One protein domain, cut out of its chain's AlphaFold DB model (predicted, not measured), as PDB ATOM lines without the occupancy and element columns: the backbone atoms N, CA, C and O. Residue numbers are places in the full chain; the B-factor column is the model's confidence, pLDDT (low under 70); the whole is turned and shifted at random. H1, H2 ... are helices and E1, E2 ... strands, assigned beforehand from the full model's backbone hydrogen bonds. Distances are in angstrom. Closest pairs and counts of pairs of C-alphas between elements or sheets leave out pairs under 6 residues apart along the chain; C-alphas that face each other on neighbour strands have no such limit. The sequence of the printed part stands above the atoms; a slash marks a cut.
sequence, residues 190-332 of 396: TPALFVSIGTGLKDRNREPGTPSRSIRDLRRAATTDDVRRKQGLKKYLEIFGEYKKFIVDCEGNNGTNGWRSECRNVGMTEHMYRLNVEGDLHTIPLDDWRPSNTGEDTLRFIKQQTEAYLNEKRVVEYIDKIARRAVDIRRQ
ATOM      1  N   THR A 190     362.552 262.444 385.757       92.00
ATOM      2  CA  THR A 190     362.521 263.793 385.197       92.00
ATOM      3  C   THR A 190     361.332 264.001 384.247       92.00
ATOM      4  O   THR A 190     361.173 263.255 383.277       92.00
ATOM      5  N   PRO A 191     360.486 265.029 384.461       93.56
ATOM      6  CA  PRO A 191     359.368 265.305 383.566       93.56
ATOM      7  C   PRO A 191     359.829 265.849 382.207       93.56
ATOM      8  O   PRO A 191     360.748 266.656 382.117       93.56
ATOM      9  N   ALA A 192     359.109 265.487 381.140       93.44
ATOM     10  CA  ALA A 192     359.398 265.938 379.772       93.44
ATOM     11  C   ALA A 192     359.002 267.403 379.468       93.44
ATOM     12  O   ALA A 192     359.386 267.939 378.423       93.44
ATOM     13  N   LEU A 193     358.176 268.012 380.325       95.69
ATOM     14  CA  LEU A 193     357.681 269.389 380.240       95.69
ATOM     15  C   LEU A 193     357.214 269.828 381.635       95.69
ATOM     16  O   LEU A 193     356.462 269.098 382.284       95.69
ATOM     17  N   PHE A 194     357.615 271.022 382.076       96.38
ATOM     18  CA  PHE A 194     357.190 271.594 383.356       96.38
ATOM     19  C   PHE A 194     356.749 273.048 383.175       96.38
ATOM     20  O   PHE A 194     357.514 273.890 382.704       96.38
ATOM     21  N   VAL A 195     355.510 273.355 383.559       96.12
ATOM     22  CA  VAL A 195     354.934 274.699 383.422       96.12
ATOM     23  C   VAL A 195     354.402 275.157 384.771       96.12
ATOM     24  O   VAL A 195     353.548 274.505 385.371       96.12
ATOM     25  N   SER A 196     354.903 276.295 385.239       95.19
ATOM     26  CA  SER A 196     354.447 276.972 386.450       95.19
ATOM     27  C   SER A 196     353.698 278.241 386.060       95.19
ATOM     28  O   SER A 196     354.267 279.105 385.391       95.19
ATOM     29  N   ILE A 197     352.442 278.370 386.490       93.88
ATOM     30  CA  ILE A 197     351.598 279.544 386.229       93.88
ATOM     31  C   ILE A 197     351.419 280.318 387.538       93.88
ATOM     32  O   ILE A 197     351.096 279.727 388.568       93.88
ATOM     33  N   GLY A 198     351.693 281.619 387.522       90.88
ATOM     34  CA  GLY A 198     351.538 282.519 388.665       90.88
ATOM     35  C   GLY A 198     350.395 283.515 388.483       90.88
ATOM     36  O   GLY A 198     349.838 283.652 387.398       90.88
ATOM     37  N   THR A 199     350.048 284.205 389.568       88.62
ATOM     38  CA  THR A 199     348.908 285.136 389.649       88.62
ATOM     39  C   THR A 199     349.345 286.601 389.770       88.62
ATOM     40  O   THR A 199     348.634 287.411 390.354       88.62
ATOM     41  N   GLY A 200     350.529 286.939 389.261       85.19
ATOM     42  CA  GLY A 200     351.118 288.275 389.319       85.19
ATOM     43  C   GLY A 200     352.506 288.284 389.961       85.19
ATOM     44  O   GLY A 200     352.774 287.565 390.928       85.19
ATOM     45  N   LEU A 201     353.391 289.122 389.427       79.06
ATOM     46  CA  LEU A 201     354.710 289.415 389.979       79.06
ATOM     47  C   LEU A 201     354.756 290.829 390.532       79.06
ATOM     48  O   LEU A 201     354.391 291.789 389.858       79.06
ATOM     49  N   LYS A 202     355.290 290.956 391.747       69.88
ATOM     50  CA  LYS A 202     355.775 292.242 392.232       69.88
ATOM     51  C   LYS A 202     357.151 292.487 391.624       69.88
ATOM     52  O   LYS A 202     358.110 291.808 391.989       69.88
ATOM     53  N   ASP A 203     357.242 293.453 390.718       62.34
ATOM     54  CA  ASP A 203     358.528 293.911 390.204       62.34
ATOM     55  C   ASP A 203     359.340 294.528 391.358       62.34
ATOM     56  O   ASP A 203     358.884 295.454 392.033       62.34
ATOM     57  N   ARG A 204     360.514 293.955 391.644       56.62
ATOM     58  CA  ARG A 204     361.408 294.421 392.717       56.62
ATOM     59  C   ARG A 204     362.316 295.566 392.262       56.62
ATOM     60  O   ARG A 204     362.883 296.221 393.129       56.62
ATOM     61  N   ASN A 205     362.438 295.792 390.951       49.97
ATOM     62  CA  ASN A 205     363.368 296.753 390.357       49.97
ATOM     63  C   ASN A 205     362.686 298.045 389.884       49.97
ATOM     64  O   ASN A 205     363.373 299.028 389.613       49.97
ATOM     65  N   ARG A 206     361.350 298.088 389.817       47.78
ATOM     66  CA  ARG A 206     360.618 299.353 389.694       47.78
ATOM     67  C   ARG A 206     360.692 300.114 391.020       47.78
ATOM     68  O   ARG A 206     360.116 299.681 392.019       47.78
ATOM     69  N   GLU A 207     361.351 301.275 391.014       43.00
ATOM     70  CA  GLU A 207     361.098 302.316 392.018       43.00
ATOM     71  C   GLU A 207     359.584 302.560 392.115       43.00
ATOM     72  O   GLU A 207     358.885 302.349 391.117       43.00
ATOM     73  N   PRO A 208     359.034 302.964 393.278       43.12
ATOM     74  CA  PRO A 208     357.616 303.275 393.411       43.12
ATOM     75  C   PRO A 208     357.249 304.473 392.522       43.12
ATOM     76  O   PRO A 208     357.138 305.609 392.974       43.12
ATOM     77  N   GLY A 209     357.046 304.207 391.234       43.69
ATOM     78  CA  GLY A 209     356.492 305.133 390.276       43.69
ATOM     79  C   GLY A 209     355.092 305.513 390.722       43.69
ATOM     80  O   GLY A 209     354.375 304.739 391.368       43.69
ATOM     81  N   THR A 210     354.705 306.740 390.396       42.38
ATOM     82  CA  THR A 210     353.353 307.221 390.644       42.38
ATOM     83  C   THR A 210     352.352 306.200 390.086       42.38
ATOM     84  O   THR A 210     352.415 305.886 388.899       42.38
ATOM     85  N   PRO A 211     351.434 305.661 390.913       44.94
ATOM     86  CA  PRO A 211     350.471 304.685 390.433       44.94
ATOM     87  C   PRO A 211     349.699 305.285 389.258       44.94
ATOM     88  O   PRO A 211     349.311 306.462 389.329       44.94
ATOM     89  N   SER A 212     349.488 304.478 388.211       48.97
ATOM     90  CA  SER A 212     348.616 304.808 387.076       48.97
ATOM     91  C   SER A 212     347.311 305.443 387.571       48.97
ATOM     92  O   SER A 212     346.815 305.089 388.645       48.97
ATOM     93  N   ARG A 213     346.735 306.389 386.811       48.25
ATOM     94  CA  ARG A 213     345.469 307.054 387.180       48.25
ATOM     95  C   ARG A 213     344.369 306.039 387.535       48.25
ATOM     96  O   ARG A 213     343.712 306.237 388.550       48.25
ATOM     97  N   SER A 214     344.280 304.900 386.832       53.38
ATOM     98  CA  SER A 214     343.321 303.837 387.182       53.38
ATOM     99  C   SER A 214     343.569 303.245 388.576       53.38
ATOM    100  O   SER A 214     342.626 303.002 389.317       53.38
ATOM    101  N   ILE A 215     344.829 303.083 388.991       51.00
ATOM    102  CA  ILE A 215     345.195 302.559 390.314       51.00
ATOM    103  C   ILE A 215     344.863 303.569 391.415       51.00
ATOM    104  O   ILE A 215     344.491 303.165 392.516       51.00
ATOM    105  N   ARG A 216     344.979 304.879 391.150       49.59
ATOM    106  CA  ARG A 216     344.582 305.910 392.127       49.59
ATOM    107  C   ARG A 216     343.081 305.889 392.384       49.59
ATOM    108  O   ARG A 216     342.684 305.962 393.546       49.59
ATOM    109  N   ASP A 217     342.285 305.714 391.336       50.31
ATOM    110  CA  ASP A 217     340.830 305.617 391.449       50.31
ATOM    111  C   ASP A 217     340.412 304.291 392.116       50.31
ATOM    112  O   ASP A 217     339.562 304.288 393.006       50.31
ATOM    113  N   LEU A 218     341.107 303.181 391.820       46.78
ATOM    114  CA  LEU A 218     340.907 301.894 392.502       46.78
ATOM    115  C   LEU A 218     341.333 301.921 393.984       46.78
ATOM    116  O   LEU A 218     340.722 301.218 394.789       46.78
ATOM    117  N   ARG A 219     342.367 302.691 394.362       43.66
ATOM    118  CA  ARG A 219     342.859 302.803 395.751       43.66
ATOM    119  C   ARG A 219     342.019 303.740 396.616       43.66
ATOM    120  O   ARG A 219     341.850 303.450 397.797       43.66
ATOM    121  N   ARG A 220     341.469 304.826 396.057       41.78
ATOM    122  CA  ARG A 220     340.626 305.785 396.805       41.78
ATOM    123  C   ARG A 220     339.339 305.169 397.361       41.78
ATOM    124  O   ARG A 220     338.805 305.695 398.327       41.78
ATOM    125  N   ALA A 221     338.881 304.046 396.807       40.41
ATOM    126  CA  ALA A 221     337.715 303.313 397.300       40.41
ATOM    127  C   ALA A 221     338.026 302.293 398.420       40.41
ATOM    128  O   ALA A 221     337.098 301.760 399.020       40.41
ATOM    129  N   ALA A 222     339.304 301.995 398.698       38.16
ATOM    130  CA  ALA A 222     339.716 300.889 399.575       38.16
ATOM    131  C   ALA A 222     340.275 301.328 400.942       38.16
ATOM    132  O   ALA A 222     340.628 300.479 401.757       38.16
ATOM    133  N   THR A 223     340.385 302.633 401.212       37.19
ATOM    134  CA  THR A 223     341.012 303.148 402.438       37.19
ATOM    135  C   THR A 223     340.017 303.880 403.328       37.19
ATOM    136  O   THR A 223     340.037 305.103 403.415       37.19
ATOM    137  N   THR A 224     339.205 303.122 404.051       34.41
ATOM    138  CA  THR A 224     338.758 303.522 405.389       34.41
ATOM    139  C   THR A 224     338.575 302.264 406.205       34.41
ATOM    140  O   THR A 224     337.705 301.462 405.891       34.41
ATOM    141  N   ASP A 225     339.422 302.151 407.223       34.53
ATOM    142  CA  ASP A 225     339.343 301.288 408.402       34.53
ATOM    143  C   ASP A 225     340.552 300.373 408.503       34.53
ATOM    144  O   ASP A 225     340.552 299.238 408.048       34.53
ATOM    145  N   ASP A 226     341.596 300.880 409.156       38.56
ATOM    146  CA  ASP A 226     342.519 299.983 409.823       38.56
ATOM    147  C   ASP A 226     343.124 300.636 411.069       38.56
ATOM    148  O   ASP A 226     343.214 301.859 411.192       38.56
ATOM    149  N   VAL A 227     343.592 299.767 411.960       38.66
ATOM    150  CA  VAL A 227     344.305 299.997 413.226       38.66
ATOM    151  C   VAL A 227     343.434 300.184 414.487       38.66
ATOM    152  O   VAL A 227     343.044 301.292 414.842       38.66
ATOM    153  N   ARG A 228     343.312 299.114 415.302       35.97
ATOM    154  CA  ARG A 228     343.954 298.985 416.647       35.97
ATOM    155  C   ARG A 228     343.478 297.761 417.477       35.97
ATOM    156  O   ARG A 228     342.324 297.708 417.858       35.97
ATOM    157  N   ARG A 229     344.466 296.929 417.900       39.59
ATOM    158  CA  ARG A 229     344.715 296.273 419.238       39.59
ATOM    159  C   ARG A 229     343.641 295.361 419.894       39.59
ATOM    160  O   ARG A 229     342.465 295.584 419.720       39.59
ATOM    161  N   LYS A 230     343.932 294.394 420.795       43.00
ATOM    162  CA  LYS A 230     345.110 293.601 421.261       43.00
ATOM    163  C   LYS A 230     344.577 292.421 422.135       43.00
ATOM    164  O   LYS A 230     343.426 292.420 422.538       43.00
ATOM    165  N   GLN A 231     345.482 291.494 422.481       32.91
ATOM    166  CA  GLN A 231     345.498 290.537 423.621       32.91
ATOM    167  C   GLN A 231     344.935 289.101 423.496       32.91
ATOM    168  O   GLN A 231     345.574 288.210 424.043       32.91
ATOM    169  N   GLY A 232     343.934 288.791 422.665       43.03
ATOM    170  CA  GLY A 232     343.654 287.390 422.236       43.03
ATOM    171  C   GLY A 232     344.327 286.998 420.907       43.03
ATOM    172  O   GLY A 232     344.291 285.856 420.452       43.03
ATOM    173  N   LEU A 233     344.941 287.998 420.271       48.56
ATOM    174  CA  LEU A 233     345.235 288.072 418.842       48.56
ATOM    175  C   LEU A 233     346.711 287.808 418.506       48.56
ATOM    176  O   LEU A 233     347.077 287.859 417.340       48.56
ATOM    177  N   LYS A 234     347.580 287.542 419.495       49.34
ATOM    178  CA  LYS A 234     349.039 287.450 419.280       49.34
ATOM    179  C   LYS A 234     349.403 286.324 418.307       49.34
ATOM    180  O   LYS A 234     350.066 286.578 417.312       49.34
ATOM    181  N   LYS A 235     348.850 285.124 418.516       53.09
ATOM    182  CA  LYS A 235     349.067 283.978 417.621       53.09
ATOM    183  C   LYS A 235     348.519 284.227 416.214       53.09
ATOM    184  O   LYS A 235     349.167 283.854 415.249       53.09
ATOM    185  N   TYR A 236     347.352 284.862 416.076       53.97
ATOM    186  CA  TYR A 236     346.785 285.183 414.758       53.97
ATOM    187  C   TYR A 236     347.548 286.302 414.045       53.97
ATOM    188  O   TYR A 236     347.703 286.222 412.836       53.97
ATOM    189  N   LEU A 237     348.067 287.295 414.770       59.28
ATOM    190  CA  LEU A 237     348.923 288.350 414.222       59.28
ATOM    191  C   LEU A 237     350.309 287.828 413.834       59.28
ATOM    192  O   LEU A 237     350.832 288.244 412.812       59.28
ATOM    193  N   GLU A 238     350.888 286.905 414.604       61.69
ATOM    194  CA  GLU A 238     352.124 286.198 414.236       61.69
ATOM    195  C   GLU A 238     351.902 285.335 412.991       61.69
ATOM    196  O   GLU A 238     352.635 285.472 412.016       61.69
ATOM    197  N   ILE A 239     350.832 284.522 412.979       60.56
ATOM    198  CA  ILE A 239     350.378 283.771 411.798       60.56
ATOM    199  C   ILE A 239     350.202 284.715 410.605       60.56
ATOM    200  O   ILE A 239     350.647 284.383 409.517       60.56
ATOM    201  N   PHE A 240     349.577 285.878 410.788       65.31
ATOM    202  CA  PHE A 240     349.316 286.857 409.731       65.31
ATOM    203  C   PHE A 240     350.577 287.596 409.260       65.31
ATOM    204  O   PHE A 240     350.729 287.878 408.074       65.31
ATOM    205  N   GLY A 241     351.503 287.898 410.169       63.84
ATOM    206  CA  GLY A 241     352.797 288.487 409.842       63.84
ATOM    207  C   GLY A 241     353.657 287.524 409.029       63.84
ATOM    208  O   GLY A 241     354.244 287.921 408.026       63.84
ATOM    209  N   GLU A 242     353.683 286.247 409.412       62.50
ATOM    210  CA  GLU A 242     354.302 285.181 408.620       62.50
ATOM    211  C   GLU A 242     353.557 284.972 407.298       62.50
ATOM    212  O   GLU A 242     354.192 284.936 406.250       62.50
ATOM    213  N   TYR A 243     352.221 284.948 407.313       65.44
ATOM    214  CA  TYR A 243     351.383 284.843 406.116       65.44
ATOM    215  C   TYR A 243     351.773 285.875 405.064       65.44
ATOM    216  O   TYR A 243     352.111 285.518 403.941       65.44
ATOM    217  N   LYS A 244     351.806 287.159 405.445       65.31
ATOM    218  CA  LYS A 244     352.180 288.255 404.548       65.31
ATOM    219  C   LYS A 244     353.587 288.091 403.974       65.31
ATOM    220  O   LYS A 244     353.809 288.496 402.841       65.31
ATOM    221  N   LYS A 245     354.531 287.503 404.718       64.38
ATOM    222  CA  LYS A 245     355.880 287.218 404.202       64.38
ATOM    223  C   LYS A 245     355.859 286.094 403.162       64.38
ATOM    224  O   LYS A 245     356.485 286.238 402.120       64.38
ATOM    225  N   PHE A 246     355.116 285.015 403.417       61.19
ATOM    226  CA  PHE A 246     355.098 283.824 402.559       61.19
ATOM    227  C   PHE A 246     354.252 283.963 401.287       61.19
ATOM    228  O   PHE A 246     354.658 283.455 400.246       61.19
ATOM    229  N   ILE A 247     353.128 284.688 401.317       64.88
ATOM    230  CA  ILE A 247     352.333 284.935 400.095       64.88
ATOM    231  C   ILE A 247     353.120 285.798 399.102       64.88
ATOM    232  O   ILE A 247     352.936 285.702 397.896       64.88
ATOM    233  N   VAL A 248     353.999 286.675 399.582       61.56
ATOM    234  CA  VAL A 248     354.694 287.620 398.699       61.56
ATOM    235  C   VAL A 248     355.927 286.984 398.040       61.56
ATOM    236  O   VAL A 248     356.350 287.445 396.982       61.56
ATOM    237  N   ASP A 249     356.482 285.904 398.602       65.44
ATOM    238  CA  ASP A 249     357.689 285.254 398.080       65.44
ATOM    239  C   ASP A 249     357.384 284.036 397.187       65.44
ATOM    240  O   ASP A 249     357.529 282.879 397.582       65.44
ATOM    241  N   CYS A 250     356.956 284.293 395.946       72.69
ATOM    242  CA  CYS A 250     356.768 283.249 394.925       72.69
ATOM    243  C   CYS A 250     358.038 282.922 394.128       72.69
ATOM    244  O   CYS A 250     358.060 281.935 393.386       72.69
ATOM    245  N   GLU A 251     359.069 283.761 394.230       79.00
ATOM    246  CA  GLU A 251     360.207 283.758 393.305       79.00
ATOM    247  C   GLU A 251     361.542 283.405 393.985       79.00
ATOM    248  O   GLU A 251     362.486 283.034 393.292       79.00
ATOM    249  N   GLY A 252     361.621 283.440 395.320       77.00
ATOM    250  CA  GLY A 252     362.804 283.066 396.096       77.00
ATOM    251  C   GLY A 252     363.148 281.570 396.076       77.00
ATOM    252  O   GLY A 252     362.686 280.792 395.238       77.00
ATOM    253  N   ASN A 253     363.982 281.140 397.029       78.75
ATOM    254  CA  ASN A 253     364.520 279.771 397.080       78.75
ATOM    255  C   ASN A 253     363.458 278.693 397.338       78.75
ATOM    256  O   ASN A 253     363.650 277.553 396.940       78.75
ATOM    257  N   ASN A 254     362.332 279.047 397.959       75.31
ATOM    258  CA  ASN A 254     361.190 278.141 398.125       75.31
ATOM    259  C   ASN A 254     360.164 278.270 396.981       75.31
ATOM    260  O   ASN A 254     359.156 277.570 396.971       75.31
ATOM    261  N   GLY A 255     360.418 279.170 396.028       82.75
ATOM    262  CA  GLY A 255     359.580 279.453 394.872       82.75
ATOM    263  C   GLY A 255     360.328 279.196 393.566       82.75
ATOM    264  O   GLY A 255     360.880 278.112 393.361       82.75
ATOM    265  N   THR A 256     360.331 280.178 392.661       86.25
ATOM    266  CA  THR A 256     360.875 280.014 391.304       86.25
ATOM    267  C   THR A 256     362.341 279.627 391.237       86.25
ATOM    268  O   THR A 256     362.690 278.724 390.472       86.25
ATOM    269  N   ASN A 257     363.198 280.253 392.039       88.31
ATOM    270  CA  ASN A 257     364.618 279.911 392.037       88.31
ATOM    271  C   ASN A 257     364.851 278.478 392.528       88.31
ATOM    272  O   ASN A 257     365.655 277.755 391.940       88.31
ATOM    273  N   GLY A 258     364.090 278.054 393.541       89.25
ATOM    274  CA  GLY A 258     364.140 276.699 394.080       89.25
ATOM    275  C   GLY A 258     363.801 275.645 393.046       89.25
ATOM    276  O   GLY A 258     364.615 274.768 392.767       89.25
ATOM    277  N   TRP A 259     362.610 275.735 392.448       91.75
ATOM    278  CA  TRP A 259     362.164 274.689 391.527       91.75
ATOM    279  C   TRP A 259     362.976 274.675 390.230       91.75
ATOM    280  O   TRP A 259     363.227 273.600 389.703       91.75
ATOM    281  N   ARG A 260     363.467 275.828 389.747       92.75
ATOM    282  CA  ARG A 260     364.402 275.867 388.607       92.75
ATOM    283  C   ARG A 260     365.728 275.192 388.933       92.75
ATOM    284  O   ARG A 260     366.284 274.505 388.081       92.75
ATOM    285  N   SER A 261     366.248 275.406 390.142       91.94
ATOM    286  CA  SER A 261     367.461 274.723 390.591       91.94
ATOM    287  C   SER A 261     367.238 273.221 390.687       91.94
ATOM    288  O   SER A 261     368.058 272.458 390.197       91.94
ATOM    289  N   GLU A 262     366.107 272.805 391.252       91.44
ATOM    290  CA  GLU A 262     365.735 271.397 391.348       91.44
ATOM    291  C   GLU A 262     365.588 270.759 389.962       91.44
ATOM    292  O   GLU A 262     366.143 269.695 389.726       91.44
ATOM    293  N   CYS A 263     364.937 271.438 389.010       92.19
ATOM    294  CA  CYS A 263     364.864 270.973 387.627       92.19
ATOM    295  C   CYS A 263     366.259 270.730 387.027       92.19
ATOM    296  O   CYS A 263     366.488 269.672 386.448       92.19
ATOM    297  N   ARG A 264     367.206 271.663 387.211       91.56
ATOM    298  CA  ARG A 264     368.590 271.478 386.745       91.56
ATOM    299  C   ARG A 264     369.272 270.287 387.417       91.56
ATOM    300  O   ARG A 264     369.954 269.532 386.734       91.56
ATOM    301  N   ASN A 265     369.056 270.100 388.719       90.06
ATOM    302  CA  ASN A 265     369.621 268.978 389.471       90.06
ATOM    303  C   ASN A 265     369.113 267.624 388.955       90.06
ATOM    304  O   ASN A 265     369.872 266.664 388.917       90.06
ATOM    305  N   VAL A 266     367.857 267.557 388.503       88.62
ATOM    306  CA  VAL A 266     367.275 266.344 387.903       88.62
ATOM    307  C   VAL A 266     367.530 266.243 386.391       88.62
ATOM    308  O   VAL A 266     366.863 265.483 385.692       88.62
ATOM    309  N   GLY A 267     368.468 267.027 385.850       90.00
ATOM    310  CA  GLY A 267     368.858 266.987 384.436       90.00
ATOM    311  C   GLY A 267     367.860 267.631 383.468       90.00
ATOM    312  O   GLY A 267     368.029 267.537 382.255       90.00
ATOM    313  N   MET A 268     366.826 268.311 383.967       92.31
ATOM    314  CA  MET A 268     365.927 269.105 383.139       92.31
ATOM    315  C   MET A 268     366.569 270.476 382.910       92.31
ATOM    316  O   MET A 268     366.604 271.306 383.813       92.31
ATOM    317  N   THR A 269     367.096 270.726 381.716       87.94
ATOM    318  CA  THR A 269     367.681 272.028 381.331       87.94
ATOM    319  C   THR A 269     366.810 272.793 380.337       87.94
ATOM    320  O   THR A 269     366.873 274.019 380.273       87.94
ATOM    321  N   GLU A 270     365.938 272.085 379.621       90.56
ATOM    322  CA  GLU A 270     364.999 272.635 378.646       90.56
ATOM    323  C   GLU A 270     363.542 272.364 379.047       90.56
ATOM    324  O   GLU A 270     363.255 271.659 380.013       90.56
ATOM    325  N   HIS A 271     362.601 272.944 378.297       93.38
ATOM    326  CA  HIS A 271     361.156 272.724 378.450       93.38
ATOM    327  C   HIS A 271     360.588 273.027 379.845       93.38
ATOM    328  O   HIS A 271     359.601 272.427 380.275       93.38
ATOM    329  N   MET A 272     361.189 273.991 380.541       95.25
ATOM    330  CA  MET A 272     360.674 274.528 381.792       95.25
ATOM    331  C   MET A 272     360.251 275.985 381.629       95.25
ATOM    332  O   MET A 272     361.031 276.825 381.180       95.25
ATOM    333  N   TYR A 273     359.018 276.309 382.012       95.50
ATOM    334  CA  TYR A 273     358.453 277.636 381.772       95.50
ATOM    335  C   TYR A 273     357.758 278.185 383.017       95.50
ATOM    336  O   TYR A 273     356.982 277.491 383.675       95.50
ATOM    337  N   ARG A 274     358.031 279.457 383.330       93.81
ATOM    338  CA  ARG A 274     357.308 280.246 384.336       93.81
ATOM    339  C   ARG A 274     356.494 281.299 383.599       93.81
ATOM    340  O   ARG A 274     357.083 282.214 383.031       93.81
ATOM    341  N   LEU A 275     355.176 281.157 383.616       94.44
ATOM    342  CA  LEU A 275     354.245 282.158 383.111       94.44
ATOM    343  C   LEU A 275     353.704 282.921 384.313       94.44
ATOM    344  O   LEU A 275     352.997 282.349 385.140       94.44
ATOM    345  N   ASN A 276     354.087 284.180 384.466       91.75
ATOM    346  CA  ASN A 276     353.620 284.993 385.575       91.75
ATOM    347  C   ASN A 276     353.537 286.448 385.125       91.75
ATOM    348  O   ASN A 276     354.527 286.987 384.641       91.75
ATOM    349  N   VAL A 277     352.350 287.039 385.256       90.31
ATOM    350  CA  VAL A 277     352.048 288.372 384.730       90.31
ATOM    351  C   VAL A 277     352.884 289.414 385.468       90.31
ATOM    352  O   VAL A 277     352.782 289.562 386.689       90.31
ATOM    353  N   GLU A 278     353.716 290.126 384.721       85.00
ATOM    354  CA  GLU A 278     354.495 291.265 385.203       85.00
ATOM    355  C   GLU A 278     353.619 292.537 385.207       85.00
ATOM    356  O   GLU A 278     352.567 292.587 384.569       85.00
ATOM    357  N   GLY A 279     354.005 293.573 385.960       81.25
ATOM    358  CA  GLY A 279     353.242 294.827 386.040       81.25
ATOM    359  C   GLY A 279     352.274 294.895 387.221       81.25
ATOM    360  O   GLY A 279     352.631 294.519 388.338       81.25
ATOM    361  N   ASP A 280     351.065 295.422 387.012       83.88
ATOM    362  CA  ASP A 280     350.210 295.890 388.112       83.88
ATOM    363  C   ASP A 280     349.239 294.832 388.654       83.88
ATOM    364  O   ASP A 280     348.543 295.089 389.638       83.88
ATOM    365  N   LEU A 281     349.206 293.621 388.084       86.00
ATOM    366  CA  LEU A 281     348.313 292.550 388.550       86.00
ATOM    367  C   LEU A 281     348.511 292.233 390.042       86.00
ATOM    368  O   LEU A 281     347.540 292.047 390.771       86.00
ATOM    369  N   HIS A 282     349.759 292.258 390.522       81.44
ATOM    370  CA  HIS A 282     350.099 291.994 391.926       81.44
ATOM    371  C   HIS A 282     349.531 293.030 392.914       81.44
ATOM    372  O   HIS A 282     349.592 292.824 394.127       81.44
ATOM    373  N   THR A 283     349.051 294.176 392.420       81.50
ATOM    374  CA  THR A 283     348.533 295.261 393.264       81.50
ATOM    375  C   THR A 283     347.098 295.023 393.719       81.50
ATOM    376  O   THR A 283     346.655 295.677 394.666       81.50
ATOM    377  N   ILE A 284     346.380 294.100 393.075       82.69
ATOM    378  CA  ILE A 284     345.004 293.764 393.428       82.69
ATOM    379  C   ILE A 284     345.005 292.931 394.719       82.69
ATOM    380  O   ILE A 284     345.686 291.903 394.783       82.69
ATOM    381  N   PRO A 285     344.247 293.337 395.751       83.31
ATOM    382  CA  PRO A 285     344.021 292.506 396.928       83.31
ATOM    383  C   PRO A 285     343.383 291.158 396.571       83.31
ATOM    384  O   PRO A 285     342.555 291.070 395.671       83.31
ATOM    385  N   LEU A 286     343.713 290.115 397.336       82.25
ATOM    386  CA  LEU A 286     343.181 288.757 397.143       82.25
ATOM    387  C   LEU A 286     341.644 288.709 397.077       82.25
ATOM    388  O   LEU A 286     341.074 287.859 396.400       82.25
ATOM    389  N   ASP A 287     340.991 289.581 397.832       82.31
ATOM    390  CA  ASP A 287     339.551 289.623 398.024       82.31
ATOM    391  C   ASP A 287     338.872 290.789 397.299       82.31
ATOM    392  O   ASP A 287     337.708 291.089 397.582       82.31
ATOM    393  N   ASP A 288     339.584 291.453 396.385       86.88
ATOM    394  CA  ASP A 288     338.997 292.495 395.558       86.88
ATOM    395  C   ASP A 288     337.896 291.903 394.675       86.88
ATOM    396  O   ASP A 288     338.110 290.933 393.951       86.88
ATOM    397  N   TRP A 289     336.696 292.474 394.752       91.94
ATOM    398  CA  TRP A 289     335.564 292.041 393.938       91.94
ATOM    399  C   TRP A 289     334.614 293.207 393.709       91.94
ATOM    400  O   TRP A 289     333.720 293.475 394.515       91.94
ATOM    401  N   ARG A 290     334.855 293.952 392.631       90.75
ATOM    402  CA  ARG A 290     334.154 295.201 392.328       90.75
ATOM    403  C   ARG A 290     333.510 295.165 390.945       90.75
ATOM    404  O   ARG A 290     334.169 294.715 390.013       90.75
ATOM    405  N   PRO A 291     332.275 295.667 390.792       92.50
ATOM    406  CA  PRO A 291     331.306 295.932 391.859       92.50
ATOM    407  C   PRO A 291     330.978 294.655 392.652       92.50
ATOM    408  O   PRO A 291     331.128 293.550 392.135       92.50
ATOM    409  N   SER A 292     330.541 294.768 393.908       87.19
ATOM    410  CA  SER A 292     330.404 293.603 394.806       87.19
ATOM    411  C   SER A 292     329.441 292.525 394.297       87.19
ATOM    412  O   SER A 292     329.607 291.350 394.605       87.19
ATOM    413  N   ASN A 293     328.447 292.880 393.492       85.50
ATOM    414  CA  ASN A 293     327.479 291.941 392.936       85.50
ATOM    415  C   ASN A 293     327.977 291.181 391.692       85.50
ATOM    416  O   ASN A 293     327.450 290.104 391.414       85.50
ATOM    417  N   THR A 294     328.944 291.725 390.945       91.62
ATOM    418  CA  THR A 294     329.337 291.209 389.618       91.62
ATOM    419  C   THR A 294     330.827 290.922 389.464       91.62
ATOM    420  O   THR A 294     331.191 290.089 388.629       91.62
ATOM    421  N   GLY A 295     331.681 291.612 390.224       93.06
ATOM    422  CA  GLY A 295     333.141 291.558 390.115       93.06
ATOM    423  C   GLY A 295     333.694 292.092 388.797       93.06
ATOM    424  O   GLY A 295     334.850 291.830 388.474       93.06
ATOM    425  N   GLU A 296     332.874 292.780 388.003       94.69
ATOM    426  CA  GLU A 296     333.192 293.077 386.610       94.69
ATOM    427  C   GLU A 296     334.433 293.959 386.443       94.69
ATOM    428  O   GLU A 296     335.266 293.660 385.592       94.69
ATOM    429  N   ASP A 297     334.606 294.990 387.269       92.81
ATOM    430  CA  ASP A 297     335.765 295.882 387.198       92.81
ATOM    431  C   ASP A 297     337.050 295.158 387.608       92.81
ATOM    432  O   ASP A 297     338.075 295.292 386.934       92.81
ATOM    433  N   THR A 298     336.992 294.339 388.664       92.25
ATOM    434  CA  THR A 298     338.136 293.515 389.078       92.25
ATOM    435  C   THR A 298     338.525 292.540 387.967       92.25
ATOM    436  O   THR A 298     339.692 292.468 387.582       92.25
ATOM    437  N   LEU A 299     337.555 291.815 387.401       95.12
ATOM    438  CA  LEU A 299     337.798 290.855 386.323       95.12
ATOM    439  C   LEU A 299     338.299 291.540 385.047       95.12
ATOM    440  O   LEU A 299     339.213 291.023 384.404       95.12
ATOM    441  N   ARG A 300     337.747 292.707 384.696       95.56
ATOM    442  CA  ARG A 300     338.183 293.508 383.545       95.56
ATOM    443  C   ARG A 300     339.639 293.930 383.701       95.56
ATOM    444  O   ARG A 300     340.412 293.776 382.760       95.56
ATOM    445  N   PHE A 301     340.030 294.392 384.887       93.69
ATOM    446  CA  PHE A 301     341.415 294.756 385.163       93.69
ATOM    447  C   PHE A 301     342.352 293.538 385.088       93.69
ATOM    448  O   PHE A 301     343.372 293.608 384.404       93.69
ATOM    449  N   ILE A 302     342.001 292.404 385.716       93.88
ATOM    450  CA  ILE A 302     342.795 291.160 385.633       93.88
ATOM    451  C   ILE A 302     342.983 290.740 384.172       93.88
ATOM    452  O   ILE A 302     344.098 290.423 383.751       93.88
ATOM    453  N   LYS A 303     341.895 290.766 383.393       94.81
ATOM    454  CA  LYS A 303     341.898 290.416 381.974       94.81
ATOM    455  C   LYS A 303     342.814 291.340 381.178       94.81
ATOM    456  O   LYS A 303     343.688 290.839 380.488       94.81
ATOM    457  N   GLN A 304     342.696 292.655 381.354       94.75
ATOM    458  CA  GLN A 304     343.533 293.630 380.654       94.75
ATOM    459  C   GLN A 304     345.030 293.432 380.942       94.75
ATOM    460  O   GLN A 304     345.839 293.447 380.016       94.75
ATOM    461  N   GLN A 305     345.410 293.224 382.209       94.06
ATOM    462  CA  GLN A 305     346.811 292.963 382.571       94.06
ATOM    463  C   GLN A 305     347.311 291.646 381.959       94.06
ATOM    464  O   GLN A 305     348.433 291.570 381.463       94.06
ATOM    465  N   THR A 306     346.463 290.616 381.960       94.12
ATOM    466  CA  THR A 306     346.800 289.308 381.385       94.12
ATOM    467  C   THR A 306     346.935 289.384 379.864       94.12
ATOM    468  O   THR A 306     347.889 288.847 379.319       94.12
ATOM    469  N   GLU A 307     346.036 290.079 379.168       94.88
ATOM    470  CA  GLU A 307     346.097 290.275 377.713       94.88
ATOM    471  C   GLU A 307     347.343 291.059 377.297       94.88
ATOM    472  O   GLU A 307     348.010 290.682 376.336       94.88
ATOM    473  N   ALA A 308     347.712 292.100 378.050       94.12
ATOM    474  CA  ALA A 308     348.957 292.828 377.815       94.12
ATOM    475  C   ALA A 308     350.183 291.905 377.927       94.12
ATOM    476  O   ALA A 308     351.027 291.905 377.033       94.12
ATOM    477  N   TYR A 309     350.236 291.070 378.970       94.62
ATOM    478  CA  TYR A 309     351.298 290.078 379.158       94.62
ATOM    479  C   TYR A 309     351.330 289.026 378.039       94.62
ATOM    480  O   TYR A 309     352.396 288.673 377.541       94.62
ATOM    481  N   LEU A 310     350.166 288.539 377.601       95.00
ATOM    482  CA  LEU A 310     350.066 287.556 376.519       95.00
ATOM    483  C   LEU A 310     350.502 288.112 375.157       95.00
ATOM    484  O   LEU A 310     350.917 287.332 374.306       95.00
ATOM    485  N   ASN A 311     350.450 289.432 374.959       95.44
ATOM    486  CA  ASN A 311     350.931 290.093 373.745       95.44
ATOM    487  C   ASN A 311     352.457 290.293 373.720       95.44
ATOM    488  O   ASN A 311     353.011 290.687 372.690       95.44
ATOM    489  N   GLU A 312     353.169 290.027 374.818       95.81
ATOM    490  CA  GLU A 312     354.627 290.072 374.814       95.81
ATOM    491  C   GLU A 312     355.196 288.967 373.918       95.81
ATOM    492  O   GLU A 312     354.938 287.780 374.122       95.81
ATOM    493  N   LYS A 313     356.066 289.338 372.969       97.06
ATOM    494  CA  LYS A 313     356.682 288.396 372.018       97.06
ATOM    495  C   LYS A 313     357.299 287.170 372.704       97.06
ATOM    496  O   LYS A 313     357.083 286.041 372.273       97.06
ATOM    497  N   ARG A 314     358.016 287.382 373.814       95.81
ATOM    498  CA  ARG A 314     358.620 286.307 374.618       95.81
ATOM    499  C   ARG A 314     357.572 285.327 375.158       95.81
ATOM    500  O   ARG A 314     357.819 284.124 375.191       95.81
ATOM    501  N   VAL A 315     356.428 285.836 375.607       96.00
ATOM    502  CA  VAL A 315     355.350 285.030 376.197       96.00
ATOM    503  C   VAL A 315     354.643 284.223 375.116       96.00
ATOM    504  O   VAL A 315     354.443 283.025 375.308       96.00
ATOM    505  N   VAL A 316     354.367 284.830 373.957       96.94
ATOM    506  CA  VAL A 316     353.849 284.121 372.775       96.94
ATOM    507  C   VAL A 316     354.778 282.965 372.393       96.94
ATOM    508  O   VAL A 316     354.335 281.824 372.287       96.94
ATOM    509  N   GLU A 317     356.086 283.219 372.294       97.06
ATOM    510  CA  GLU A 317     357.078 282.179 371.991       97.06
ATOM    511  C   GLU A 317     357.109 281.056 373.042       97.06
ATOM    512  O   GLU A 317     357.294 279.885 372.698       97.06
ATOM    513  N   TYR A 318     356.947 281.380 374.329       96.75
ATOM    514  CA  TYR A 318     356.872 280.374 375.390       96.75
ATOM    515  C   TYR A 318     355.617 279.515 375.259       96.75
ATOM    516  O   TYR A 318     355.721 278.291 375.333       96.75
ATOM    517  N   ILE A 319     354.454 280.130 375.039       97.06
ATOM    518  CA  ILE A 319     353.182 279.419 374.874       97.06
ATOM    519  C   ILE A 319     353.242 278.493 373.658       97.06
ATOM    520  O   ILE A 319     352.887 277.320 373.781       97.06
ATOM    521  N   ASP A 320     353.784 278.960 372.535       97.50
ATOM    522  CA  ASP A 320     353.972 278.142 371.335       97.50
ATOM    523  C   ASP A 320     354.879 276.935 371.596       97.50
ATOM    524  O   ASP A 320     354.550 275.807 371.217       97.50
ATOM    525  N   LYS A 321     356.012 277.139 372.282       97.50
ATOM    526  CA  LYS A 321     356.932 276.047 372.643       97.50
ATOM    527  C   LYS A 321     356.273 275.037 373.583       97.50
ATOM    528  O   LYS A 321     356.426 273.832 373.378       97.50
ATOM    529  N   ILE A 322     355.516 275.508 374.576       97.81
ATOM    530  CA  ILE A 322     354.748 274.659 375.497       97.81
ATOM    531  C   ILE A 322     353.720 273.835 374.718       97.81
ATOM    532  O   ILE A 322     353.661 272.617 374.890       97.81
ATOM    533  N   ALA A 323     352.932 274.479 373.854       96.94
ATOM    534  CA  ALA A 323     351.868 273.837 373.094       96.94
ATOM    535  C   ALA A 323     352.419 272.764 372.150       96.94
ATOM    536  O   ALA A 323     351.955 271.623 372.187       96.94
ATOM    537  N   ARG A 324     353.460 273.087 371.368       97.06
ATOM    538  CA  ARG A 324     354.132 272.120 370.483       97.06
ATOM    539  C   ARG A 324     354.650 270.924 371.273       97.06
ATOM    540  O   ARG A 324     354.296 269.790 370.962       97.06
ATOM    541  N   ARG A 325     355.381 271.169 372.368       96.44
ATOM    542  CA  ARG A 325     355.930 270.093 373.200       96.44
ATOM    543  C   ARG A 325     354.835 269.217 373.813       96.44
ATOM    544  O   ARG A 325     354.980 267.998 373.843       96.44
ATOM    545  N   ALA A 326     353.737 269.808 374.281       94.69
ATOM    546  CA  ALA A 326     352.606 269.063 374.828       94.69
ATOM    547  C   ALA A 326     351.922 268.180 373.766       94.69
ATOM    548  O   ALA A 326     351.587 267.028 374.052       94.69
ATOM    549  N   VAL A 327     351.755 268.691 372.541       93.50
ATOM    550  CA  VAL A 327     351.218 267.927 371.404       93.50
ATOM    551  C   VAL A 327     352.157 266.785 371.022       93.50
ATOM    552  O   VAL A 327     351.691 265.659 370.851       93.50
ATOM    553  N   ASP A 328     353.463 267.032 370.956       94.00
ATOM    554  CA  ASP A 328     354.455 266.005 370.628       94.00
ATOM    555  C   ASP A 328     354.459 264.879 371.665       94.00
ATOM    556  O   ASP A 328     354.382 263.707 371.299       94.00
ATOM    557  N   ILE A 329     354.432 265.217 372.961       91.56
ATOM    558  CA  ILE A 329     354.304 264.232 374.046       91.56
ATOM    559  C   ILE A 329     353.014 263.418 373.882       91.56
ATOM    560  O   ILE A 329     353.020 262.197 374.057       91.56
ATOM    561  N   ARG A 330     351.892 264.065 373.539       88.31
ATOM    562  CA  ARG A 330     350.613 263.373 373.324       88.31
ATOM    563  C   ARG A 330     350.675 262.426 372.124       88.31
ATOM    564  O   ARG A 330     350.189 261.306 372.237       88.31
ATOM    565  N   ARG A 331     351.297 262.834 371.015       88.12
ATOM    566  CA  ARG A 331     351.489 261.997 369.818       88.12
ATOM    567  C   ARG A 331     352.389 260.796 370.099       88.12
ATOM    568  O   ARG A 331     352.030 259.680 369.743       88.12
ATOM    569  N   GLN A 332     353.502 261.005 370.801       88.44
ATOM    570  CA  GLN A 332     354.402 259.924 371.221       88.44
ATOM    571  C   GLN A 332     353.681 258.912 372.115       88.44
ATOM    572  O   GLN A 332     353.798 257.709 371.910       88.44
TER     573      GLN A 332
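This is residues 190 to 332 of the 396 residues of a protein of Fusarium sporotrichioides (UniProt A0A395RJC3). Look first for a small slab of two short parallel strands, E1 beside E2, held loosely between two helices, H3 over one face and H6 over the other. Past one end of the strands H5, with the short H4 packed on it, meets H6 near their ends in a corner, and residues 223 to 245, of which 234 to 245 belong to H2, stick out from the body; H1 touches no helix. You are reading 143 residues with two named strands and six named helices, in the order E1, H1, H2, H3, E2, H4, H5, H6, mostly helix by class. The whole is loose, with a radius of gyration of the C-alphas of 19.3 A, and elongated, spanning 59 by 35 by 33 A.

Start at E1, residues 194 to 197, and E2, residues 272 to 275, which are parallel at 10 degrees. Between them N 196 and O 273 are within hydrogen-bond range at 2.9 A, and so are N 275 and O 196 at 2.9 A. Next look at H6, residues 313 to 332, where the closest C-alphas to E2 are those of Tyr 273 and Tyr 318, 7.1 A apart. H3, residues 256 to 265, comes closest to E2 at the C-alphas of Thr 256 and Arg 274, 7.8 A apart. H5, residues 296 to 310, and H6 are close but not clearly touching, with the closest C-alphas, those of Leu 310 and Val 316, 6.3 A apart; their lines are about perpendicular at 82 degrees. H4, residues 280 to 283, touches H5 with residues 301 to 305 of H5 alone, the closest C-alphas being those of Leu 281 and Gln 305 at 6.2 A. H1, residues 213 to 220, and H2, residues 234 to 248, are apart. E1, H1, H2, H3 and E2 form a strand-helix-strand unit, two parallel neighbour strands with helices between them along the chain. Every O i to N i+4 pair is within hydrogen-bond range in H1, H3, H5 and H6, against 10 of 11 in H2, while H4 is too short for such a pair.

Find C-alpha 194 at (357.190, 271.594, 383.356), where E1 begins. H2 starts at C-alpha 234, (349.039, 287.450, 419.280), and runs 21.3 A. H3 measures 14.2 A and H5 20.4 A. H6 runs 28.6 A to C-alpha 332 at (354.402, 259.924, 371.221).

The C-alphas of Gln 231 and Gln 332, the two farthest apart, are 61.3 A from each other. The printed part has no cut. The links E1 to H1, H1 to H2 and H4 to H5 are long. Look for low confidence at residues 202 to 249, whose pLDDT is under 70; the mean of the printed part is 77.3.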